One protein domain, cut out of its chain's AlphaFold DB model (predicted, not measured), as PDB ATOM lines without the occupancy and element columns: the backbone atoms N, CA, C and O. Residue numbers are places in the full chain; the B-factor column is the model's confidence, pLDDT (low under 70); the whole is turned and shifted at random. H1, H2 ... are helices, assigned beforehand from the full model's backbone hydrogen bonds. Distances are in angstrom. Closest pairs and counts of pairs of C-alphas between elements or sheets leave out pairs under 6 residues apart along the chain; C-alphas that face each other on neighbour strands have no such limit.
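This is residues 64 to 107 of the 162 residues of an uncharacterized protein of viral metagenome (UniProt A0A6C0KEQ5). One long helix, H1, makes most of the length of this model, and a much shorter helix, H2, turns off at its far end, so that the two meet near their ends as a lopsided L with a short tail after H2. Nothing folds back on H1, and there is no core. The printed part has 44 residues, with two named helices in the order H1, H2 and no named strand; the class is all helix. It is extended, with a radius of gyration of the C-alphas of 17.3 A, and its C-alphas span 55 by 22 by 6 A, a rod in outline.

Find C-alpha 65 at (-40.845, 27.191, -38.328), where H1 begins; H1 holds residues 65 to 90 and runs 37.4 A to C-alpha 90 at (-7.389, 31.393, -54.477). After a link of 3 residues, H2 holds residues 94 to 103, 15.2 A from first to last C-alpha, and ends at C-alpha 103 at (6.733, 42.568, -41.487).

Start from H1 and look at its end: H1 and H2 are close but not clearly touching, with 2 pairs of C-alphas within 8 A. The closest C-alphas of the two are those of Glu 88 and Asn 94, 6.6 A apart. Their lines stand about perpendicular, at 82 degrees, and their centres are 26.7 A apart. In H1 every O i to N i+4 pair is within hydrogen-bond range; in H2 2 of 6 are, beside 3 of 7 O i to N i+3 pairs.

Look from Ser 64 to His 107: their C-alphas, the two farthest apart, are 55.2 A apart. Residues 64 to 107 stand free, with no C-alpha 8 or more residues away along the chain within 10 A. The printed part has no cut, and the link from H1 to H2 is tight. The mean pLDDT of the printed part is 74.3; look for values under 70 at residues 92 to 107, with a mean of 53 in H2 against 87 in H1.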
ATOM      1  N   SER A  64     -39.526  24.310 -34.647       84.00
ATOM      2  CA  SER A  64     -40.391  25.467 -34.903       84.00
ATOM      3  C   SER A  64     -40.023  26.103 -36.246       84.00
ATOM      4  O   SER A  64     -38.836  26.255 -36.539       84.00
ATOM      5  N   VAL A  65     -41.024  26.532 -37.018       83.69
ATOM      6  CA  VAL A  65     -40.845  27.191 -38.328       83.69
ATOM      7  C   VAL A  65     -39.870  28.370 -38.232       83.69
ATOM      8  O   VAL A  65     -39.003  28.537 -39.081       83.69
ATOM      9  N   GLU A  66     -39.941  29.140 -37.144       86.19
ATOM     10  CA  GLU A  66     -39.031  30.265 -36.894       86.19
ATOM     11  C   GLU A  66     -37.561  29.820 -36.776       86.19
ATOM     12  O   GLU A  66     -36.654  30.483 -37.281       86.19
ATOM     13  N   ILE A  67     -37.308  28.679 -36.131       85.69
ATOM     14  CA  ILE A  67     -35.953  28.133 -35.962       85.69
ATOM     15  C   ILE A  67     -35.419  27.642 -37.311       85.69
ATOM     16  O   ILE A  67     -34.260  27.878 -37.634       85.69
ATOM     17  N   GLU A  68     -36.262  27.012 -38.124       84.69
ATOM     18  CA  GLU A  68     -35.878  26.532 -39.452       84.69
ATOM     19  C   GLU A  68     -35.553  27.690 -40.412       84.69
ATOM     20  O   GLU A  68     -34.510  27.691 -41.071       84.69
ATOM     21  N   GLU A  69     -36.403  28.718 -40.462       87.31
ATOM     22  CA  GLU A  69     -36.174  29.908 -41.288       87.31
ATOM     23  C   GLU A  69     -34.888  30.641 -40.885       87.31
ATOM     24  O   GLU A  69     -34.064  30.994 -41.739       87.31
ATOM     25  N   THR A  70     -34.678  30.833 -39.580       89.38
ATOM     26  CA  THR A  70     -33.479  31.503 -39.058       89.38
ATOM     27  C   THR A  70     -32.218  30.672 -39.275       89.38
ATOM     28  O   THR A  70     -31.191  31.227 -39.673       89.38
ATOM     29  N   PHE A  71     -32.285  29.349 -39.110       88.81
ATOM     30  CA  PHE A  71     -31.179  28.442 -39.406       88.81
ATOM     31  C   PHE A  71     -30.813  28.443 -40.898       88.81
ATOM     32  O   PHE A  71     -29.634  28.497 -41.256       88.81
ATOM     33  N   ASN A  72     -31.804  28.475 -41.790       87.06
ATOM     34  CA  ASN A  72     -31.585  28.589 -43.232       87.06
ATOM     35  C   ASN A  72     -30.925  29.922 -43.624       87.06
ATOM     36  O   ASN A  72     -30.048  29.963 -44.489       87.06
ATOM     37  N   ALA A  73     -31.312  31.034 -42.995       90.88
ATOM     38  CA  ALA A  73     -30.661  32.326 -43.222       90.88
ATOM     39  C   ALA A  73     -29.221  32.356 -42.672       90.88
ATOM     40  O   ALA A  73     -28.304  32.878 -43.319       90.88
ATOM     41  N   PHE A  74     -29.015  31.765 -41.494       91.00
ATOM     42  CA  PHE A  74     -27.715  31.634 -40.845       91.00
ATOM     43  C   PHE A  74     -26.738  30.794 -41.678       91.00
ATOM     44  O   PHE A  74     -25.645  31.264 -41.994       91.00
ATOM     45  N   SER A  75     -27.149  29.600 -42.111       90.38
ATOM     46  CA  SER A  75     -26.333  28.705 -42.943       90.38
ATOM     47  C   SER A  75     -25.951  29.343 -44.280       90.38
ATOM     48  O   SER A  75     -24.775  29.344 -44.634       90.38
ATOM     49  N   LYS A  76     -26.885  30.010 -44.973       91.81
ATOM     50  CA  LYS A  76     -26.582  30.790 -46.191       91.81
ATOM     51  C   LYS A  76     -25.530  31.873 -45.957       91.81
ATOM     52  O   LYS A  76     -24.684  32.109 -46.816       91.81
ATOM     53  N   SER A  77     -25.583  32.542 -44.807       92.12
ATOM     54  CA  SER A  77     -24.597  33.566 -44.450       92.12
ATOM     55  C   SER A  77     -23.218  32.952 -44.199       92.12
ATOM     56  O   SER A  77     -22.212  33.517 -44.622       92.12
ATOM     57  N   ILE A  78     -23.171  31.771 -43.574       91.56
ATOM     58  CA  ILE A  78     -21.934  31.005 -43.393       91.56
ATOM     59  C   ILE A  78     -21.359  30.556 -44.739       91.56
ATOM     60  O   ILE A  78     -20.162  30.724 -44.957       91.56
ATOM     61  N   PHE A  79     -22.186  30.039 -45.655       92.06
ATOM     62  CA  PHE A  79     -21.731  29.633 -46.988       92.06
ATOM     63  C   PHE A  79     -21.074  30.798 -47.724       92.06
ATOM     64  O   PHE A  79     -19.936  30.667 -48.155       92.06
ATOM     65  N   ARG A  80     -21.714  31.973 -47.739       92.06
ATOM     66  CA  ARG A  80     -21.134  33.191 -48.333       92.06
ATOM     67  C   ARG A  80     -19.798  33.578 -47.711       92.06
ATOM     68  O   ARG A  80     -18.886  33.998 -48.416       92.06
ATOM     69  N   TYR A  81     -19.676  33.463 -46.390       92.06
ATOM     70  CA  TYR A  81     -18.415  33.733 -45.705       92.06
ATOM     71  C   TYR A  81     -17.319  32.748 -46.136       92.06
ATOM     72  O   TYR A  81     -16.190  33.167 -46.384       92.06
ATOM     73  N   PHE A  82     -17.637  31.456 -46.250       91.00
ATOM     74  CA  PHE A  82     -16.676  30.458 -46.718       91.00
ATOM     75  C   PHE A  82     -16.305  30.645 -48.187       91.00
ATOM     76  O   PHE A  82     -15.117  30.652 -48.484       91.00
ATOM     77  N   GLU A  83     -17.270  30.902 -49.067       90.12
ATOM     78  CA  GLU A  83     -17.030  31.220 -50.479       90.12
ATOM     79  C   GLU A  83     -16.106  32.436 -50.626       90.12
ATOM     80  O   GLU A  83     -15.119  32.393 -51.358       90.12
ATOM     81  N   MET A  84     -16.369  33.511 -49.876       87.56
ATOM     82  CA  MET A  84     -15.524  34.706 -49.887       87.56
ATOM     83  C   MET A  84     -14.113  34.405 -49.376       87.56
ATOM     84  O   MET A  84     -13.133  34.816 -49.989       87.56
ATOM     85  N   LYS A  85     -13.991  33.622 -48.302       86.50
ATOM     86  CA  LYS A  85     -12.700  33.199 -47.749       86.50
ATOM     87  C   LYS A  85     -11.924  32.274 -48.692       86.50
ATOM     88  O   LYS A  85     -10.695  32.264 -48.672       86.50
ATOM     89  N   GLU A  86     -12.608  31.455 -49.481       84.62
ATOM     90  CA  GLU A  86     -11.992  30.618 -50.512       84.62
ATOM     91  C   GLU A  86     -11.500  31.459 -51.688       84.62
ATOM     92  O   GLU A  86     -10.364  31.271 -52.122       84.62
ATOM     93  N   LEU A  87     -12.295  32.436 -52.137       81.50
ATOM     94  CA  LEU A  87     -11.891  33.417 -53.147       81.50
ATOM     95  C   LEU A  87     -10.689  34.253 -52.697       81.50
ATOM     96  O   LEU A  87      -9.763  34.475 -53.472       81.50
ATOM     97  N   GLU A  88     -10.658  34.680 -51.434       76.81
ATOM     98  CA  GLU A  88      -9.508  35.386 -50.865       76.81
ATOM     99  C   GLU A  88      -8.225  34.550 -50.944       76.81
ATOM    100  O   GLU A  88      -7.163  35.102 -51.215       76.81
ATOM    101  N   LYS A  89      -8.313  33.231 -50.731       76.38
ATOM    102  CA  LYS A  89      -7.160  32.316 -50.757       76.38
ATOM    103  C   LYS A  89      -6.727  31.913 -52.163       76.38
ATOM    104  O   LYS A  89      -5.545  31.652 -52.367       76.38
ATOM    105  N   SER A  90      -7.672  31.777 -53.091       75.44
ATOM    106  CA  SER A  90      -7.389  31.393 -54.477       75.44
ATOM    107  C   SER A  90      -6.852  32.558 -55.306       75.44
ATOM    108  O   SER A  90      -6.231  32.333 -56.342       75.44
ATOM    109  N   ASN A  91      -7.049  33.793 -54.841       72.00
ATOM    110  CA  ASN A  91      -6.455  34.964 -55.454       72.00
ATOM    111  C   ASN A  91      -4.938  34.978 -55.198       72.00
ATOM    112  O   ASN A  91      -4.483  35.231 -54.085       72.00
ATOM    113  N   GLU A  92      -4.155  34.704 -56.238       61.16
ATOM    114  CA  GLU A  92      -2.687  34.605 -56.189       61.16
ATOM    115  C   GLU A  92      -2.034  35.898 -55.655       61.16
ATOM    116  O   GLU A  92      -1.035  35.851 -54.943       61.16
ATOM    117  N   TYR A  93      -2.690  37.047 -55.860       63.28
ATOM    118  CA  TYR A  93      -2.285  38.361 -55.346       63.28
ATOM    119  C   TYR A  93      -2.461  38.547 -53.826       63.28
ATOM    120  O   TYR A  93      -1.889  39.473 -53.263       63.28
ATOM    121  N   ASN A  94      -3.235  37.698 -53.140       58.09
ATOM    122  CA  ASN A  94      -3.405  37.761 -51.679       58.09
ATOM    123  C   ASN A  94      -2.329  36.987 -50.902       58.09
ATOM    124  O   ASN A  94      -2.276  37.089 -49.674       58.09
ATOM    125  N   GLN A  95      -1.479  36.206 -51.577       58.22
ATOM    126  CA  GLN A  95      -0.398  35.486 -50.898       58.22
ATOM    127  C   GLN A  95       0.712  36.431 -50.415       58.22
ATOM    128  O   GLN A  95       1.247  36.209 -49.328       58.22
ATOM    129  N   ASP A  96       0.989  37.510 -51.154       54.34
ATOM    130  CA  ASP A  96       2.009  38.500 -50.782       54.34
ATOM    131  C   ASP A  96       1.589  39.352 -49.572       54.34
ATOM    132  O   ASP A  96       2.371  39.522 -48.635       54.34
ATOM    133  N   TYR A  97       0.320  39.777 -49.485       53.56
ATOM    134  CA  TYR A  97      -0.162  40.599 -48.361       53.56
ATOM    135  C   TYR A  97      -0.089  39.899 -47.000       53.56
ATOM    136  O   TYR A  97       0.068  40.551 -45.970       53.56
ATOM    137  N   LYS A  98      -0.171  38.564 -46.968       53.31
ATOM    138  CA  LYS A  98      -0.083  37.812 -45.711       53.31
ATOM    139  C   LYS A  98       1.342  37.757 -45.150       53.31
ATOM    140  O   LYS A  98       1.504  37.533 -43.957       53.31
ATOM    141  N   LYS A  99       2.359  37.938 -46.000       49.41
ATOM    142  CA  LYS A  99       3.770  38.009 -45.598       49.41
ATOM    143  C   LYS A  99       4.151  39.419 -45.135       49.41
ATOM    144  O   LYS A  99       4.987  39.563 -44.246       49.41
ATOM    145  N   ASP A 100       3.493  40.434 -45.689       47.34
ATOM    146  CA  ASP A 100       3.754  41.836 -45.369       47.34
ATOM    147  C   ASP A 100       3.118  42.286 -44.044       47.34
ATOM    148  O   ASP A 100       3.718  43.095 -43.340       47.34
ATOM    149  N   GLU A 101       1.962  41.747 -43.629       49.28
ATOM    150  CA  GLU A 101       1.373  42.120 -42.327       49.28
ATOM    151  C   GLU A 101       2.236  41.696 -41.123       49.28
ATOM    152  O   GLU A 101       2.311  42.440 -40.142       49.28
ATOM    153  N   ASP A 102       2.969  40.578 -41.223       51.00
ATOM    154  CA  ASP A 102       3.950  40.172 -40.204       51.00
ATOM    155  C   ASP A 102       5.235  41.027 -40.248       51.00
ATOM    156  O   ASP A 102       5.917  41.157 -39.234       51.00
ATOM    157  N   MET A 103       5.564  41.676 -41.375       51.16
ATOM    158  CA  MET A 103       6.733  42.568 -41.487       51.16
ATOM    159  C   MET A 103       6.433  44.031 -41.139       51.16
ATOM    160  O   MET A 103       7.332  44.757 -40.715       51.16
ATOM    161  N   MET A 104       5.179  44.472 -41.247       54.53
ATOM    162  CA  MET A 104       4.789  45.869 -41.005       54.53
ATOM    163  C   MET A 104       4.852  46.293 -39.528       54.53
ATOM    164  O   MET A 104       4.871  47.490 -39.240       54.53
ATOM    165  N   PHE A 105       4.923  45.341 -38.590       49.00
ATOM    166  CA  PHE A 105       5.057  45.620 -37.150       49.00
ATOM    167  C   PHE A 105       6.279  44.964 -36.485       49.00
ATOM    168  O   PHE A 105       6.583  45.291 -35.337       49.00
ATOM    169  N   ALA A 106       7.016  44.087 -37.177       48.78
ATOM    170  CA  ALA A 106       8.139  43.341 -36.596       48.78
ATOM    171  C   ALA A 106       9.459  44.132 -36.479       48.78
ATOM    172  O   ALA A 106      10.423  43.632 -35.906       48.78
ATOM    173  N   HIS A 107       9.532  45.370 -36.982       45.34
ATOM    174  CA  HIS A 107      10.747  46.199 -36.902       45.34
ATOM    175  C   HIS A 107      10.610  47.464 -36.047       45.34
ATOM    176  O   HIS A 107      11.422  48.380 -36.140       45.34
TER     177      HIS A 107